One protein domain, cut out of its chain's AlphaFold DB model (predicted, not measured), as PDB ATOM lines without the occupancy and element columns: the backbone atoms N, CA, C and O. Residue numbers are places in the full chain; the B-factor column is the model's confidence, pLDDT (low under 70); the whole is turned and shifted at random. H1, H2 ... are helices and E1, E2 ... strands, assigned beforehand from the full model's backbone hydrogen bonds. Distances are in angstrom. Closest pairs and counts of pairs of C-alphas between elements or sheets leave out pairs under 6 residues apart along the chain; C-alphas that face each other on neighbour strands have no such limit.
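This is residues 57 to 61 and 102 to 221 of the 276 residues of the protein "DEP domain-containing protein 5" of Mytilus galloprovincialis (UniProt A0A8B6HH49). With little regular structure, 46 of 125 printed residues in named elements, long loops surround a small core sheet, with H1, H2 and H3 gathered about it and H4 off alone. The order is H1 E1 H2 H3 E2 E3 H4, class mixed; the antiparallel sheet runs E1 E3 E2. It is compact, radius of gyration of the C-alphas 13.6 A, spanning 38 by 37 by 32 A.

After Leu 57, find H1, residues 109 to 116, from C-alpha 109 at (-17.872, 8.440, -46.506). Then come E1, 136 to 138; H2, 139 to 149; H3, 156 to 168, 18.3 A; E2, 172 to 174; E3, 189 to 192; and H4, 209 to 212, ending at (-32.893, -16.174, -53.146).

Look at N 137 and O 190, 2.8 A, between E1 and E3, and N 191 and O 173, 2.8 A, in the hairpin E2 and E3. H3 stands up from the sheet; H1 and H2 only graze it. H2 touches H3, closest C-alphas Val 143 and Ala 159, 5.4 A. E1, H2 H3, E2 form a split strand-helix-strand unit, E3 between its strands, with a right-handed crossover. H1, H2 and H3 have every O i to N i+4 pair within hydrogen-bond range; H4 is too short for one.

Residues 62 to 101 are cut out, C-alphas 61 and 102 standing 24.7 A apart. The links H1 to E1, E2 to E3 and E3 to H4 are long. pLDDT is under 70 at 60 to 61, 196 to 204 and 220 to 221.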
ATOM      1  N   LEU A  57     -29.641 -17.177 -42.410       86.19
ATOM      2  CA  LEU A  57     -28.423 -16.413 -42.150       86.19
ATOM      3  C   LEU A  57     -27.658 -17.006 -40.964       86.19
ATOM      4  O   LEU A  57     -28.222 -17.293 -39.908       86.19
ATOM      5  N   LYS A  58     -26.341 -17.162 -41.125       79.31
ATOM      6  CA  LYS A  58     -25.444 -17.541 -40.028       79.31
ATOM      7  C   LYS A  58     -24.738 -16.305 -39.489       79.31
ATOM      8  O   LYS A  58     -24.161 -15.530 -40.256       79.31
ATOM      9  N   ARG A  59     -24.713 -16.178 -38.165       74.38
ATOM     10  CA  ARG A  59     -24.023 -15.093 -37.464       74.38
ATOM     11  C   ARG A  59     -22.604 -15.482 -37.027       74.38
ATOM     12  O   ARG A  59     -22.360 -16.626 -36.644       74.38
ATOM     13  N   THR A  60     -21.666 -14.541 -37.084       65.00
ATOM     14  CA  THR A  60     -20.335 -14.649 -36.475       65.00
ATOM     15  C   THR A  60     -20.394 -14.364 -34.966       65.00
ATOM     16  O   THR A  60     -21.312 -13.729 -34.451       65.00
ATOM     17  N   SER A  61     -19.390 -14.828 -34.210       53.50
ATOM     18  CA  SER A  61     -19.335 -14.659 -32.745       53.50
ATOM     19  C   SER A  61     -19.284 -13.188 -32.287       53.50
ATOM     20  O   SER A  61     -19.691 -12.884 -31.165       53.50
ATOM     21  N   THR A 102     -13.888   8.905 -33.000       80.62
ATOM     22  CA  THR A 102     -15.148   9.661 -33.022       80.62
ATOM     23  C   THR A 102     -15.585   9.908 -34.463       80.62
ATOM     24  O   THR A 102     -14.889  10.570 -35.234       80.62
ATOM     25  N   ILE A 103     -16.759   9.390 -34.825       86.50
ATOM     26  CA  ILE A 103     -17.371   9.581 -36.143       86.50
ATOM     27  C   ILE A 103     -18.427  10.673 -36.024       86.50
ATOM     28  O   ILE A 103     -19.254  10.634 -35.119       86.50
ATOM     29  N   THR A 104     -18.437  11.618 -36.960       87.75
ATOM     30  CA  THR A 104     -19.444  12.684 -37.043       87.75
ATOM     31  C   THR A 104     -20.184  12.594 -38.375       87.75
ATOM     32  O   THR A 104     -19.695  11.980 -39.326       87.75
ATOM     33  N   GLY A 105     -21.336  13.260 -38.498       76.00
ATOM     34  CA  GLY A 105     -22.056  13.350 -39.777       76.00
ATOM     35  C   GLY A 105     -21.235  13.964 -40.927       76.00
ATOM     36  O   GLY A 105     -21.478  13.644 -42.089       76.00
ATOM     37  N   SER A 106     -20.230  14.793 -40.616       83.94
ATOM     38  CA  SER A 106     -19.309  15.402 -41.589       83.94
ATOM     39  C   SER A 106     -18.129  14.517 -41.992       83.94
ATOM     40  O   SER A 106     -17.378  14.882 -42.896       83.94
ATOM     41  N   THR A 107     -17.935  13.365 -41.341       90.94
ATOM     42  CA  THR A 107     -16.833  12.456 -41.674       90.94
ATOM     43  C   THR A 107     -16.959  11.989 -43.140       90.94
ATOM     44  O   THR A 107     -18.061  11.627 -43.585       90.94
ATOM     45  N   PRO A 108     -15.859  11.990 -43.924       93.56
ATOM     46  CA  PRO A 108     -15.871  11.493 -45.299       93.56
ATOM     47  C   PRO A 108     -16.367  10.047 -45.379       93.56
ATOM     48  O   PRO A 108     -15.981   9.210 -44.563       93.56
ATOM     49  N   SER A 109     -17.183   9.734 -46.385       94.19
ATOM     50  CA  SER A 109     -17.872   8.440 -46.506       94.19
ATOM     51  C   SER A 109     -16.923   7.245 -46.528       94.19
ATOM     52  O   SER A 109     -17.203   6.226 -45.906       94.19
ATOM     53  N   ILE A 110     -15.759   7.392 -47.168       92.12
ATOM     54  CA  ILE A 110     -14.725   6.352 -47.209       92.12
ATOM     55  C   ILE A 110     -14.220   5.984 -45.809       92.12
ATOM     56  O   ILE A 110     -14.094   4.809 -45.484       92.12
ATOM     57  N   LYS A 111     -14.021   6.984 -44.943       92.19
ATOM     58  CA  LYS A 111     -13.544   6.776 -43.577       92.19
ATOM     59  C   LYS A 111     -14.626   6.135 -42.710       92.19
ATOM     60  O   LYS A 111     -14.321   5.286 -41.883       92.19
ATOM     61  N   ILE A 112     -15.894   6.491 -42.934       93.69
ATOM     62  CA  ILE A 112     -17.024   5.809 -42.288       93.69
ATOM     63  C   ILE A 112     -17.050   4.333 -42.708       93.69
ATOM     64  O   ILE A 112     -17.124   3.468 -41.844       93.69
ATOM     65  N   ALA A 113     -16.908   4.035 -44.004       93.19
ATOM     66  CA  ALA A 113     -16.894   2.664 -44.522       93.19
ATOM     67  C   ALA A 113     -15.739   1.812 -43.963       93.19
ATOM     68  O   ALA A 113     -15.932   0.633 -43.672       93.19
ATOM     69  N   GLU A 114     -14.553   2.394 -43.757       91.81
ATOM     70  CA  GLU A 114     -13.441   1.718 -43.074       91.81
ATOM     71  C   GLU A 114     -13.787   1.335 -41.630       91.81
ATOM     72  O   GLU A 114     -13.443   0.244 -41.182       91.81
ATOM     73  N   ILE A 115     -14.495   2.204 -40.904       91.81
ATOM     74  CA  ILE A 115     -14.904   1.919 -39.524       91.81
ATOM     75  C   ILE A 115     -16.063   0.918 -39.495       91.81
ATOM     76  O   ILE A 115     -16.108   0.066 -38.616       91.81
ATOM     77  N   MET A 116     -16.964   0.944 -40.481       93.00
ATOM     78  CA  MET A 116     -18.060  -0.029 -40.596       93.00
ATOM     79  C   MET A 116     -17.562  -1.474 -40.712       93.00
ATOM     80  O   MET A 116     -18.279  -2.382 -40.299       93.00
ATOM     81  N   VAL A 117     -16.357  -1.698 -41.246       92.00
ATOM     82  CA  VAL A 117     -15.732  -3.031 -41.314       92.00
ATOM     83  C   VAL A 117     -14.814  -3.340 -40.129       92.00
ATOM     84  O   VAL A 117     -14.212  -4.415 -40.089       92.00
ATOM     85  N   ASP A 118     -14.687  -2.423 -39.164       89.12
ATOM     86  CA  ASP A 118     -13.887  -2.652 -37.968       89.12
ATOM     87  C   ASP A 118     -14.505  -3.746 -37.091       89.12
ATOM     88  O   ASP A 118     -15.706  -3.814 -36.840       89.12
ATOM     89  N   ASN A 119     -13.633  -4.603 -36.582       84.94
ATOM     90  CA  ASN A 119     -13.998  -5.810 -35.862       84.94
ATOM     91  C   ASN A 119     -14.524  -5.559 -34.436       84.94
ATOM     92  O   ASN A 119     -15.052  -6.470 -33.794       84.94
ATOM     93  N   GLN A 120     -14.275  -4.369 -33.888       82.56
ATOM     94  CA  GLN A 120     -14.621  -3.988 -32.519       82.56
ATOM     95  C   GLN A 120     -15.717  -2.922 -32.477       82.56
ATOM     96  O   GLN A 120     -16.593  -3.018 -31.620       82.56
ATOM     97  N   PHE A 121     -15.667  -1.942 -33.380       86.25
ATOM     98  CA  PHE A 121     -16.550  -0.769 -33.379       86.25
ATOM     99  C   PHE A 121     -17.442  -0.662 -34.622       86.25
ATOM    100  O   PHE A 121     -18.257   0.255 -34.713       86.25
ATOM    101  N   GLY A 122     -17.283  -1.568 -35.589       90.38
ATOM    102  CA  GLY A 122     -18.022  -1.551 -36.845       90.38
ATOM    103  C   GLY A 122     -19.408  -2.185 -36.774       90.38
ATOM    104  O   GLY A 122     -19.971  -2.443 -35.706       90.38
ATOM    105  N   LEU A 123     -19.966  -2.431 -37.957       92.56
ATOM    106  CA  LEU A 123     -21.269  -3.056 -38.125       92.56
ATOM    107  C   LEU A 123     -21.252  -4.539 -37.729       92.56
ATOM    108  O   LEU A 123     -20.227  -5.214 -37.868       92.56
ATOM    109  N   PRO A 124     -22.408  -5.101 -37.333       89.50
ATOM    110  CA  PRO A 124     -22.586  -6.546 -37.244       89.50
ATOM    111  C   PRO A 124     -22.611  -7.165 -38.655       89.50
ATOM    112  O   PRO A 124     -23.665  -7.417 -39.231       89.50
ATOM    113  N   LEU A 125     -21.433  -7.380 -39.244       91.81
ATOM    114  CA  LEU A 125     -21.323  -7.972 -40.575       91.81
ATOM    115  C   LEU A 125     -21.710  -9.458 -40.557       91.81
ATOM    116  O   LEU A 125     -21.309 -10.229 -39.679       91.81
ATOM    117  N   LEU A 126     -22.443  -9.871 -41.588       90.31
ATOM    118  CA  LEU A 126     -22.869 -11.246 -41.799       90.31
ATOM    119  C   LEU A 126     -21.664 -12.150 -42.078       90.31
ATOM    120  O   LEU A 126     -20.728 -11.797 -42.802       90.31
ATOM    121  N   SER A 127     -21.712 -13.374 -41.545       87.00
ATOM    122  CA  SER A 127     -20.738 -14.402 -41.920       87.00
ATOM    123  C   SER A 127     -20.893 -14.780 -43.397       87.00
ATOM    124  O   SER A 127     -21.956 -14.577 -43.983       87.00
ATOM    125  N   LYS A 128     -19.850 -15.368 -44.000       84.44
ATOM    126  CA  LYS A 128     -19.887 -15.804 -45.404       84.44
ATOM    127  C   LYS A 128     -21.119 -16.682 -45.671       84.44
ATOM    128  O   LYS A 128     -21.226 -17.769 -45.104       84.44
ATOM    129  N   GLN A 129     -22.001 -16.219 -46.558       84.00
ATOM    130  CA  GLN A 129     -23.138 -16.987 -47.068       84.00
ATOM    131  C   GLN A 129     -22.934 -17.301 -48.555       84.00
ATOM    132  O   GLN A 129     -22.367 -16.477 -49.276       84.00
ATOM    133  N   PRO A 130     -23.411 -18.455 -49.048       81.94
ATOM    134  CA  PRO A 130     -23.536 -18.690 -50.484       81.94
ATOM    135  C   PRO A 130     -24.435 -17.622 -51.123       81.94
ATOM    136  O   PRO A 130     -25.479 -17.301 -50.566       81.94
ATOM    137  N   GLY A 131     -24.033 -17.071 -52.269       81.25
ATOM    138  CA  GLY A 131     -24.829 -16.078 -53.006       81.25
ATOM    139  C   GLY A 131     -24.768 -14.641 -52.470       81.25
ATOM    140  O   GLY A 131     -25.239 -13.740 -53.159       81.25
ATOM    141  N   LEU A 132     -24.148 -14.396 -51.304       86.50
ATOM    142  CA  LEU A 132     -23.927 -13.039 -50.787       86.50
ATOM    143  C   LEU A 132     -22.469 -12.578 -50.920       86.50
ATOM    144  O   LEU A 132     -21.544 -13.355 -50.653       86.50
ATOM    145  N   PRO A 133     -22.253 -11.289 -51.237       85.62
ATOM    146  CA  PRO A 133     -20.967 -10.621 -51.095       85.62
ATOM    147  C   PRO A 133     -20.321 -10.773 -49.712       85.62
ATOM    148  O   PRO A 133     -20.973 -11.003 -48.692       85.62
ATOM    149  N   HIS A 134     -19.010 -10.543 -49.648       85.81
ATOM    150  CA  HIS A 134     -18.346 -10.264 -48.374       85.81
ATOM    151  C   HIS A 134     -18.800  -8.917 -47.792       85.81
ATOM    152  O   HIS A 134     -19.280  -8.051 -48.518       85.81
ATOM    153  N   ASN A 135     -18.625  -8.744 -46.478       90.31
ATOM    154  CA  ASN A 135     -18.979  -7.524 -45.742       90.31
ATOM    155  C   ASN A 135     -20.455  -7.119 -45.874       90.31
ATOM    156  O   ASN A 135     -20.762  -5.926 -45.914       90.31
ATOM    157  N   CYS A 136     -21.361  -8.099 -45.960       92.88
ATOM    158  CA  CYS A 136     -22.793  -7.827 -45.964       92.88
ATOM    159  C   CYS A 136     -23.308  -7.459 -44.570       92.88
ATOM    160  O   CYS A 136     -22.790  -7.952 -43.571       92.88
ATOM    161  N   PHE A 137     -24.361  -6.655 -44.509       94.81
ATOM    162  CA  PHE A 137     -25.056  -6.256 -43.291       94.81
ATOM    163  C   PHE A 137     -26.550  -6.043 -43.559       94.81
ATOM    164  O   PHE A 137     -26.968  -5.871 -44.707       94.81
ATOM    165  N   ILE A 138     -27.342  -6.035 -42.485       95.00
ATOM    166  CA  ILE A 138     -28.775  -5.732 -42.526       95.00
ATOM    167  C   ILE A 138     -28.978  -4.225 -42.324       95.00
ATOM    168  O   ILE A 138     -28.410  -3.627 -41.409       95.00
ATOM    169  N   ALA A 139     -29.804  -3.605 -43.167       95.62
ATOM    170  CA  ALA A 139     -30.048  -2.161 -43.151       95.62
ATOM    171  C   ALA A 139     -30.561  -1.631 -41.802       95.62
ATOM    172  O   ALA A 139     -30.133  -0.566 -41.358       95.62
ATOM    173  N   GLU A 140     -31.456  -2.371 -41.140       93.69
ATOM    174  CA  GLU A 140     -31.971  -2.021 -39.811       93.69
ATOM    175  C   GLU A 140     -30.850  -1.918 -38.766       93.69
ATOM    176  O   GLU A 140     -30.724  -0.890 -38.100       93.69
ATOM    177  N   GLU A 141     -29.968  -2.919 -38.708       93.38
ATOM    178  CA  GLU A 141     -28.849  -2.945 -37.761       93.38
ATOM    179  C   GLU A 141     -27.869  -1.801 -38.023       93.38
ATOM    180  O   GLU A 141     -27.299  -1.226 -37.095       93.38
ATOM    181  N   ALA A 142     -27.691  -1.446 -39.291       95.81
ATOM    182  CA  ALA A 142     -26.784  -0.392 -39.690       95.81
ATOM    183  C   ALA A 142     -27.336   1.007 -39.366       95.81
ATOM    184  O   ALA A 142     -26.591   1.872 -38.909       95.81
ATOM    185  N   VAL A 143     -28.651   1.211 -39.492       94.62
ATOM    186  CA  VAL A 143     -29.323   2.414 -38.972       94.62
ATOM    187  C   VAL A 143     -29.178   2.508 -37.456       94.62
ATOM    188  O   VAL A 143     -28.834   3.576 -36.946       94.62
ATOM    189  N   ASN A 144     -29.392   1.405 -36.735       92.62
ATOM    190  CA  ASN A 144     -29.211   1.379 -35.287       92.62
ATOM    191  C   ASN A 144     -27.756   1.700 -34.891       92.62
ATOM    192  O   ASN A 144     -27.532   2.510 -33.994       92.62
ATOM    193  N   TRP A 145     -26.770   1.149 -35.607       94.69
ATOM    194  CA  TRP A 145     -25.357   1.487 -35.418       94.69
ATOM    195  C   TRP A 145     -25.095   2.982 -35.627       94.69
ATOM    196  O   TRP A 145     -24.465   3.604 -34.780       94.69
ATOM    197  N   CYS A 146     -25.635   3.603 -36.683       94.88
ATOM    198  CA  CYS A 146     -25.469   5.044 -36.896       94.88
ATOM    199  C   CYS A 146     -26.004   5.883 -35.730       94.88
ATOM    200  O   CYS A 146     -25.347   6.835 -35.322       94.88
ATOM    201  N   VAL A 147     -27.173   5.532 -35.191       92.62
ATOM    202  CA  VAL A 147     -27.787   6.253 -34.062       92.62
ATOM    203  C   VAL A 147     -26.965   6.119 -32.773       92.62
ATOM    204  O   VAL A 147     -26.970   7.021 -31.937       92.62
ATOM    205  N   GLN A 148     -26.266   4.998 -32.595       90.75
ATOM    206  CA  GLN A 148     -25.456   4.731 -31.405       90.75
ATOM    207  C   GLN A 148     -24.036   5.300 -31.516       90.75
ATOM    208  O   GLN A 148     -23.494   5.831 -30.547       90.75
ATOM    209  N   GLU A 149     -23.432   5.188 -32.696       90.19
ATOM    210  CA  GLU A 149     -21.988   5.327 -32.871       90.19
ATOM    211  C   GLU A 149     -21.579   6.623 -33.583       90.19
ATOM    212  O   GLU A 149     -20.430   7.045 -33.434       90.19
ATOM    213  N   VAL A 150     -22.488   7.278 -34.319       91.25
ATOM    214  CA  VAL A 150     -22.194   8.511 -35.066       91.25
ATOM    215  C   VAL A 150     -22.712   9.734 -34.315       91.25
ATOM    216  O   VAL A 150     -23.913   9.934 -34.124       91.25
ATOM    217  N   GLU A 151     -21.794  10.612 -33.927       91.75
ATOM    218  CA  GLU A 151     -22.111  11.844 -33.221       91.75
ATOM    219  C   GLU A 151     -22.993  12.768 -34.079       91.75
ATOM    220  O   GLU A 151     -22.731  13.023 -35.259       91.75
ATOM    221  N   GLY A 152     -24.064  13.272 -33.463       88.69
ATOM    222  CA  GLY A 152     -25.056  14.137 -34.105       88.69
ATOM    223  C   GLY A 152     -26.213  13.392 -34.777       88.69
ATOM    224  O   GLY A 152     -27.237  14.013 -35.058       88.69
ATOM    225  N   ILE A 153     -26.121  12.072 -34.970       92.31
ATOM    226  CA  ILE A 153     -27.214  11.266 -35.527       92.31
ATOM    227  C   ILE A 153     -28.011  10.646 -34.386       92.31
ATOM    228  O   ILE A 153     -27.562   9.722 -33.725       92.31
ATOM    229  N   LYS A 154     -29.222  11.163 -34.146       90.62
ATOM    230  CA  LYS A 154     -30.119  10.664 -33.084       90.62
ATOM    231  C   LYS A 154     -31.461  10.143 -33.582       90.62
ATOM    232  O   LYS A 154     -32.274   9.687 -32.785       90.62
ATOM    233  N   THR A 155     -31.719  10.239 -34.880       89.94
ATOM    234  CA  THR A 155     -32.991   9.829 -35.479       89.94
ATOM    235  C   THR A 155     -32.750   8.815 -36.586       89.94
ATOM    236  O   THR A 155     -31.742   8.879 -37.293       89.94
ATOM    237  N   ILE A 156     -33.714   7.910 -36.770       88.00
ATOM    238  CA  ILE A 156     -33.709   6.941 -37.874       88.00
ATOM    239  C   ILE A 156     -33.620   7.669 -39.219       88.00
ATOM    240  O   ILE A 156     -32.829   7.290 -40.075       88.00
ATOM    241  N   THR A 157     -34.359   8.769 -39.390       89.38
ATOM    242  CA  THR A 157     -34.328   9.573 -40.618       89.38
ATOM    243  C   THR A 157     -32.935  10.129 -40.912       89.38
ATOM    244  O   THR A 157     -32.471  10.025 -42.044       89.38
ATOM    245  N   ALA A 158     -32.236  10.679 -39.913       89.88
ATOM    246  CA  ALA A 158     -30.877  11.184 -40.104       89.88
ATOM    247  C   ALA A 158     -29.890  10.056 -40.453       89.88
ATOM    248  O   ALA A 158     -29.028  10.237 -41.311       89.88
ATOM    249  N   ALA A 159     -30.049   8.877 -39.843       93.38
ATOM    250  CA  ALA A 159     -29.259   7.697 -40.178       93.38
ATOM    251  C   ALA A 159     -29.523   7.209 -41.614       93.38
ATOM    252  O   ALA A 159     -28.572   6.932 -42.340       93.38
ATOM    253  N   ILE A 160     -30.783   7.171 -42.066       93.25
ATOM    254  CA  ILE A 160     -31.150   6.828 -43.452       93.25
ATOM    255  C   ILE A 160     -30.495   7.792 -44.446       93.25
ATOM    256  O   ILE A 160     -29.949   7.349 -45.454       93.25
ATOM    257  N   VAL A 161     -30.501   9.098 -44.157       93.62
ATOM    258  CA  VAL A 161     -29.844  10.107 -45.006       93.62
ATOM    259  C   VAL A 161     -28.335   9.869 -45.078       93.62
ATOM    260  O   VAL A 161     -27.762   9.919 -46.167       93.62
ATOM    261  N   LEU A 162     -27.686   9.561 -43.948       95.25
ATOM    262  CA  LEU A 162     -26.270   9.197 -43.946       95.25
ATOM    263  C   LEU A 162     -26.018   7.947 -44.801       95.25
ATOM    264  O   LEU A 162     -25.110   7.953 -45.625       95.25
ATOM    265  N   MET A 163     -26.818   6.896 -44.634       95.81
ATOM    266  CA  MET A 163     -26.657   5.657 -45.396       95.81
ATOM    267  C   MET A 163     -26.875   5.853 -46.893       95.81
ATOM    268  O   MET A 163     -26.116   5.314 -47.697       95.81
ATOM    269  N   GLN A 164     -27.851   6.673 -47.282       94.62
ATOM    270  CA  GLN A 164     -28.047   7.035 -48.681       94.62
ATOM    271  C   GLN A 164     -26.810   7.744 -49.246       94.62
ATOM    272  O   GLN A 164     -26.347   7.376 -50.321       94.62
ATOM    273  N   ARG A 165     -26.204   8.674 -48.494       94.75
ATOM    274  CA  ARG A 165     -24.944   9.318 -48.900       94.75
ATOM    275  C   ARG A 165     -23.823   8.300 -49.128       94.75
ATOM    276  O   ARG A 165     -23.059   8.447 -50.075       94.75
ATOM    277  N   LEU A 166     -23.722   7.259 -48.298       95.00
ATOM    278  CA  LEU A 166     -22.713   6.207 -48.483       95.00
ATOM    279  C   LEU A 166     -22.945   5.384 -49.767       95.00
ATOM    280  O   LEU A 166     -21.972   4.950 -50.390       95.00
ATOM    281  N   ILE A 167     -24.205   5.177 -50.172       92.12
ATOM    282  CA  ILE A 167     -24.549   4.575 -51.474       92.12
ATOM    283  C   ILE A 167     -24.163   5.516 -52.612       92.12
ATOM    284  O   ILE A 167     -23.529   5.085 -53.574       92.12
ATOM    285  N   ASP A 168     -24.517   6.795 -52.511       90.38
ATOM    286  CA  ASP A 168     -24.240   7.785 -53.556       90.38
ATOM    287  C   ASP A 168     -22.724   7.935 -53.775       90.38
ATOM    288  O   ASP A 168     -22.247   7.949 -54.911       90.38
ATOM    289  N   ASP A 169     -21.953   7.908 -52.686       92.12
ATOM    290  CA  ASP A 169     -20.490   7.893 -52.706       92.12
ATOM    291  C   ASP A 169     -19.900   6.522 -53.083       92.12
ATOM    292  O   ASP A 169     -18.679   6.394 -53.207       92.12
ATOM    293  N   GLN A 170     -20.738   5.506 -53.316       90.88
ATOM    294  CA  GLN A 170     -20.382   4.150 -53.753       90.88
ATOM    295  C   GLN A 170     -19.381   3.456 -52.817       90.88
ATOM    296  O   GLN A 170     -18.486   2.739 -53.268       90.88
ATOM    297  N   VAL A 171     -19.492   3.712 -51.513       92.44
ATOM    298  CA  VAL A 171     -18.719   3.004 -50.475       92.44
ATOM    299  C   VAL A 171     -19.539   1.907 -49.798       92.44
ATOM    300  O   VAL A 171     -18.985   1.060 -49.103       92.44
ATOM    301  N   ILE A 172     -20.851   1.888 -50.037       93.94
ATOM    302  CA  ILE A 172     -21.730   0.743 -49.801       93.94
ATOM    303  C   ILE A 172     -22.612   0.526 -51.036       93.94
ATOM    304  O   ILE A 172     -22.850   1.454 -51.808       93.94
ATOM    305  N   VAL A 173     -23.117  -0.688 -51.220       91.44
ATOM    306  CA  VAL A 173     -24.036  -1.033 -52.314       91.44
ATOM    307  C   VAL A 173     -25.049  -2.063 -51.836       91.44
ATOM    308  O   VAL A 173     -24.800  -2.785 -50.871       91.44
ATOM    309  N   HIS A 174     -26.193  -2.156 -52.507       92.31
ATOM    310  CA  HIS A 174     -27.119  -3.262 -52.291       92.31
ATOM    311  C   HIS A 174     -26.443  -4.605 -52.603       92.31
ATOM    312  O   HIS A 174     -25.674  -4.703 -53.559       92.31
ATOM    313  N   ALA A 175     -26.743  -5.654 -51.837       91.38
ATOM    314  CA  ALA A 175     -26.069  -6.950 -51.940       91.38
ATOM    315  C   ALA A 175     -26.278  -7.651 -53.297       91.38
ATOM    316  O   ALA A 175     -25.464  -8.487 -53.684       91.38
ATOM    317  N   SER A 176     -27.304  -7.261 -54.065       87.12
ATOM    318  CA  SER A 176     -27.463  -7.676 -55.470       87.12
ATOM    319  C   SER A 176     -26.433  -7.062 -56.429       87.12
ATOM    320  O   SER A 176     -26.397  -7.435 -57.598       87.12
ATOM    321  N   GLY A 177     -25.629  -6.095 -55.982       84.25
ATOM    322  CA  GLY A 177     -24.656  -5.375 -56.801       84.25
ATOM    323  C   GLY A 177     -25.246  -4.236 -57.638       84.25
ATOM    324  O   GLY A 177     -24.546  -3.700 -58.490       84.25
ATOM    325  N   ASN A 178     -26.513  -3.848 -57.438       82.81
ATOM    326  CA  ASN A 178     -27.108  -2.707 -58.141       82.81
ATOM    327  C   ASN A 178     -26.663  -1.363 -57.510       82.81
ATOM    328  O   ASN A 178     -27.159  -1.022 -56.433       82.81
ATOM    329  N   PRO A 179     -25.822  -0.548 -58.182       79.62
ATOM    330  CA  PRO A 179     -25.337   0.725 -57.639       79.62
ATOM    331  C   PRO A 179     -26.400   1.830 -57.608       79.62
ATOM    332  O   PRO A 179     -26.185   2.862 -56.980       79.62
ATOM    333  N   LYS A 180     -27.534   1.640 -58.298       80.31
ATOM    334  CA  LYS A 180     -28.650   2.601 -58.349       80.31
ATOM    335  C   LYS A 180     -29.713   2.338 -57.284       80.31
ATOM    336  O   LYS A 180     -30.674   3.097 -57.175       80.31
ATOM    337  N   HIS A 181     -29.577   1.245 -56.540       85.06
ATOM    338  CA  HIS A 181     -30.520   0.893 -55.496       85.06
ATOM    339  C   HIS A 181     -30.389   1.877 -54.330       85.06
ATOM    340  O   HIS A 181     -29.325   1.981 -53.728       85.06
ATOM    341  N   LYS A 182     -31.465   2.595 -54.003       88.88
ATOM    342  CA  LYS A 182     -31.500   3.518 -52.859       88.88
ATOM    343  C   LYS A 182     -31.457   2.761 -51.539       88.88
ATOM    344  O   LYS A 182     -31.812   1.589 -51.486       88.88
ATOM    345  N   PHE A 183     -31.058   3.430 -50.470       93.00
ATOM    346  CA  PHE A 183     -31.078   2.841 -49.145       93.00
ATOM    347  C   PHE A 183     -32.524   2.665 -48.676       93.00
ATOM    348  O   PHE A 183     -33.312   3.611 -48.685       93.00
ATOM    349  N   ILE A 184     -32.862   1.453 -48.245       90.06
ATOM    350  CA  ILE A 184     -34.181   1.103 -47.717       90.06
ATOM    351  C   ILE A 184     -34.013   0.592 -46.297       90.06
ATOM    352  O   ILE A 184     -33.283  -0.367 -46.049       90.06
ATOM    353  N   TYR A 185     -34.714   1.236 -45.367       89.88
ATOM    354  CA  TYR A 185     -34.749   0.815 -43.976       89.88
ATOM    355  C   TYR A 185     -35.624  -0.434 -43.805       89.88
ATOM    356  O   TYR A 185     -36.781  -0.465 -44.230       89.88
ATOM    357  N   GLY A 186     -35.063  -1.466 -43.175       91.00
ATOM    358  CA  GLY A 186     -35.737  -2.730 -42.891       91.00
ATOM    359  C   GLY A 186     -34.797  -3.930 -42.989       91.00
ATOM    360  O   GLY A 186     -33.595  -3.812 -42.736       91.00
ATOM    361  N   PHE A 187     -35.339  -5.084 -43.374       92.81
ATOM    362  CA  PHE A 187     -34.535  -6.254 -43.721       92.81
ATOM    363  C   PHE A 187     -34.114  -6.147 -45.185       92.81
ATOM    364  O   PHE A 187     -34.726  -6.754 -46.056       92.81
ATOM    365  N   TYR A 188     -33.105  -5.328 -45.448       93.56
ATOM    366  CA  TYR A 188     -32.440  -5.267 -46.745       93.56
ATOM    367  C   TYR A 188     -30.964  -5.537 -46.566       93.56
ATOM    368  O   TYR A 188     -30.374  -5.148 -45.551       93.56
ATOM    369  N   LEU A 189     -30.382  -6.193 -47.559       93.94
ATOM    370  CA  LEU A 189     -28.998  -6.621 -47.519       93.94
ATOM    371  C   LEU A 189     -28.141  -5.657 -48.337       93.94
ATOM    372  O   LEU A 189     -28.350  -5.446 -49.529       93.94
ATOM    373  N   TYR A 190     -27.138  -5.086 -47.685       94.56
ATOM    374  CA  TYR A 190     -26.142  -4.215 -48.308       94.56
ATOM    375  C   TYR A 190     -24.752  -4.738 -47.985       94.56
ATOM    376  O   TYR A 190     -24.589  -5.488 -47.028       94.56
ATOM    377  N   CYS A 191     -23.743  -4.339 -48.751       93.31
ATOM    378  CA  CYS A 191     -22.351  -4.642 -48.451       93.31
ATOM    379  C   CYS A 191     -21.467  -3.396 -48.473       93.31
ATOM    380  O   CYS A 191     -21.723  -2.440 -49.206       93.31
ATOM    381  N   VAL A 192     -20.430  -3.411 -47.633       93.31
ATOM    382  CA  VAL A 192     -19.446  -2.324 -47.540       93.31
ATOM    383  C   VAL A 192     -18.293  -2.562 -48.513       93.31
ATOM    384  O   VAL A 192     -17.684  -3.635 -48.525       93.31
ATOM    385  N   ILE A 193     -17.953  -1.525 -49.279       89.06
ATOM    386  CA  ILE A 193     -16.849  -1.479 -50.242       89.06
ATOM    387  C   ILE A 193     -15.864  -0.387 -49.790       89.06
ATOM    388  O   ILE A 193     -15.845   0.716 -50.339       89.06
ATOM    389  N   PRO A 194     -15.020  -0.660 -48.778       74.38
ATOM    390  CA  PRO A 194     -14.114   0.351 -48.236       74.38
ATOM    391  C   PRO A 194     -12.986   0.722 -49.210       74.38
ATOM    392  O   PRO A 194     -12.331   1.738 -49.033       74.38
ATOM    393  N   ASN A 195     -12.742  -0.077 -50.254       75.88
ATOM    394  CA  ASN A 195     -11.797   0.262 -51.311       75.88
ATOM    395  C   ASN A 195     -12.395  -0.099 -52.676       75.88
ATOM    396  O   ASN A 195     -12.553  -1.278 -52.985       75.88
ATOM    397  N   LYS A 196     -12.693   0.923 -53.488       65.25
ATOM    398  CA  LYS A 196     -13.293   0.781 -54.824       65.25
ATOM    399  C   LYS A 196     -12.394   0.052 -55.825       65.25
ATOM    400  O   LYS A 196     -12.907  -0.619 -56.708       65.25
ATOM    401  N   GLU A 197     -11.074   0.138 -55.681       61.41
ATOM    402  CA  GLU A 197     -10.115  -0.575 -56.544       61.41
ATOM    403  C   GLU A 197     -10.007  -2.058 -56.178       61.41
ATOM    404  O   GLU A 197      -9.660  -2.892 -57.007       61.41
ATOM    405  N   LYS A 198     -10.340  -2.392 -54.925       54.62
ATOM    406  CA  LYS A 198     -10.518  -3.768 -54.449       54.62
ATOM    407  C   LYS A 198     -11.988  -4.174 -54.426       54.62
ATOM    408  O   LYS A 198     -12.303  -5.182 -53.790       54.62
ATOM    409  N   ALA A 199     -12.874  -3.399 -55.067       57.12
ATOM    410  CA  ALA A 199     -14.255  -3.807 -55.255       57.12
ATOM    411  C   ALA A 199     -14.186  -5.144 -55.985       57.12
ATOM    412  O   ALA A 199     -13.626  -5.224 -57.081       57.12
ATOM    413  N   PRO A 200     -14.598  -6.223 -55.323       55.00
ATOM    414  CA  PRO A 200     -14.249  -7.527 -55.812       55.00
ATOM    415  C   PRO A 200     -14.979  -7.753 -57.134       55.00
ATOM    416  O   PRO A 200     -16.149  -7.408 -57.278       55.00
ATOM    417  N   GLU A 201     -14.271  -8.347 -58.088       51.72
ATOM    418  CA  GLU A 201     -14.717  -8.621 -59.462       51.72
ATOM    419  C   GLU A 201     -16.078  -9.357 -59.526       51.72
ATOM    420  O   GLU A 201     -16.753  -9.351 -60.550       51.72
ATOM    421  N   PHE A 202     -16.521  -9.943 -58.402       53.03
ATOM    422  CA  PHE A 202     -17.824 -10.582 -58.220       53.03
ATOM    423  C   PHE A 202     -19.010  -9.624 -58.036       53.03
ATOM    424  O   PHE A 202     -20.138 -10.111 -57.989       53.03
ATOM    425  N   MET A 203     -18.822  -8.301 -57.935       60.94
ATOM    426  CA  MET A 203     -19.913  -7.307 -57.904       60.94
ATOM    427  C   MET A 203     -20.635  -7.178 -59.262       60.94
ATOM    428  O   MET A 203     -20.955  -6.099 -59.758       60.94
ATOM    429  N   VAL A 204     -20.891  -8.316 -59.888       65.75
ATOM    430  CA  VAL A 204     -21.757  -8.471 -61.036       65.75
ATOM    431  C   VAL A 204     -23.183  -8.417 -60.517       65.75
ATOM    432  O   VAL A 204     -23.544  -9.133 -59.583       65.75
ATOM    433  N   TYR A 205     -23.991  -7.561 -61.132       74.56
ATOM    434  CA  TYR A 205     -25.408  -7.454 -60.820       74.56
ATOM    435  C   TYR A 205     -26.089  -8.836 -60.863       74.56
ATOM    436  O   TYR A 205     -26.193  -9.462 -61.921       74.56
ATOM    437  N   ASN A 206     -26.563  -9.304 -59.707       75.19
ATOM    438  CA  ASN A 206     -27.280 -10.562 -59.556       75.19
ATOM    439  C   ASN A 206     -28.784 -10.323 -59.746       75.19
ATOM    440  O   ASN A 206     -29.514 -10.003 -58.807       75.19
ATOM    441  N   SER A 207     -29.257 -10.507 -60.978       71.31
ATOM    442  CA  SER A 207     -30.679 -10.350 -61.317       71.31
ATOM    443  C   SER A 207     -31.610 -11.379 -60.659       71.31
ATOM    444  O   SER A 207     -32.818 -11.154 -60.612       71.31
ATOM    445  N   THR A 208     -31.084 -12.495 -60.139       74.00
ATOM    446  CA  THR A 208     -31.876 -13.537 -59.464       74.00
ATOM    447  C   THR A 208     -31.909 -13.381 -57.947       74.00
ATOM    448  O   THR A 208     -32.549 -14.190 -57.284       74.00
ATOM    449  N   PHE A 209     -31.279 -12.337 -57.398       82.69
ATOM    450  CA  PHE A 209     -31.185 -12.090 -55.957       82.69
ATOM    451  C   PHE A 209     -32.547 -12.111 -55.244       82.69
ATOM    452  O   PHE A 209     -32.689 -12.741 -54.200       82.69
ATOM    453  N   GLU A 210     -33.574 -11.501 -55.847       74.38
ATOM    454  CA  GLU A 210     -34.938 -11.452 -55.290       74.38
ATOM    455  C   GLU A 210     -35.603 -12.836 -55.163       74.38
ATOM    456  O   GLU A 210     -36.581 -12.988 -54.434       74.38
ATOM    457  N   ASN A 211     -35.093 -13.850 -55.869       78.62
ATOM    458  CA  ASN A 211     -35.578 -15.227 -55.752       78.62
ATOM    459  C   ASN A 211     -34.884 -15.997 -54.618       78.62
ATOM    460  O   ASN A 211     -35.378 -17.045 -54.203       78.62
ATOM    461  N   GLU A 212     -33.729 -15.515 -54.156       84.12
ATOM    462  CA  GLU A 212     -32.893 -16.174 -53.146       84.12
ATOM    463  C   GLU A 212     -33.112 -15.588 -51.749       84.12
ATOM    464  O   GLU A 212     -33.073 -16.329 -50.765       84.12
ATOM    465  N   TRP A 213     -33.374 -14.282 -51.668       87.31
ATOM    466  CA  TRP A 213     -33.447 -13.539 -50.414       87.31
ATOM    467  C   TRP A 213     -34.811 -12.877 -50.234       87.31
ATOM    468  O   TRP A 213     -35.322 -12.196 -51.122       87.31
ATOM    469  N   CYS A 214     -35.402 -13.061 -49.054       88.19
ATOM    470  CA  CYS A 214     -36.589 -12.326 -48.634       88.19
ATOM    471  C   CYS A 214     -36.182 -11.012 -47.969       88.19
ATOM    472  O   CYS A 214     -35.556 -11.028 -46.907       88.19
ATOM    473  N   GLU A 215     -36.611  -9.898 -48.559       89.44
ATOM    474  CA  GLU A 215     -36.382  -8.547 -48.048       89.44
ATOM    475  C   GLU A 215     -37.700  -7.863 -47.680       89.44
ATOM    476  O   GLU A 215     -38.731  -8.071 -48.329       89.44
ATOM    477  N   VAL A 216     -37.678  -7.047 -46.625       88.12
ATOM    478  CA  VAL A 216     -38.855  -6.286 -46.179       88.12
ATOM    479  C   VAL A 216     -38.488  -4.853 -45.844       88.12
ATOM    480  O   VAL A 216     -37.452  -4.579 -45.238       88.12
ATOM    481  N   VAL A 217     -39.385  -3.934 -46.192       87.00
ATOM    482  CA  VAL A 217     -39.308  -2.539 -45.758       87.00
ATOM    483  C   VAL A 217     -39.971  -2.393 -44.392       87.00
ATOM    484  O   VAL A 217     -41.010  -2.998 -44.124       87.00
ATOM    485  N   VAL A 218     -39.375  -1.575 -43.533       84.19
ATOM    486  CA  VAL A 218     -39.978  -1.155 -42.270       84.19
ATOM    487  C   VAL A 218     -40.419   0.293 -42.431       84.19
ATOM    488  O   VAL A 218     -39.597   1.189 -42.612       84.19
ATOM    489  N   SER A 219     -41.729   0.528 -42.368       77.88
ATOM    490  CA  SER A 219     -42.259   1.890 -42.369       77.88
ATOM    491  C   SER A 219     -42.124   2.493 -40.974       77.88
ATOM    492  O   SER A 219     -42.622   1.944 -39.991       77.88
ATOM    493  N   THR A 220     -41.448   3.636 -40.886       65.56
ATOM    494  CA  THR A 220     -41.434   4.461 -39.676       65.56
ATOM    495  C   THR A 220     -42.638   5.389 -39.742       65.56
ATOM    496  O   THR A 220     -42.526   6.554 -40.109       65.56
ATOM    497  N   SER A 221     -43.831   4.845 -39.485       56.94
ATOM    498  CA  SER A 221     -45.078   5.608 -39.560       56.94
ATOM    499  C   SER A 221     -44.955   6.912 -38.768       56.94
ATOM    500  O   SER A 221     -44.846   6.903 -37.543       56.94
TER     501      SER A 221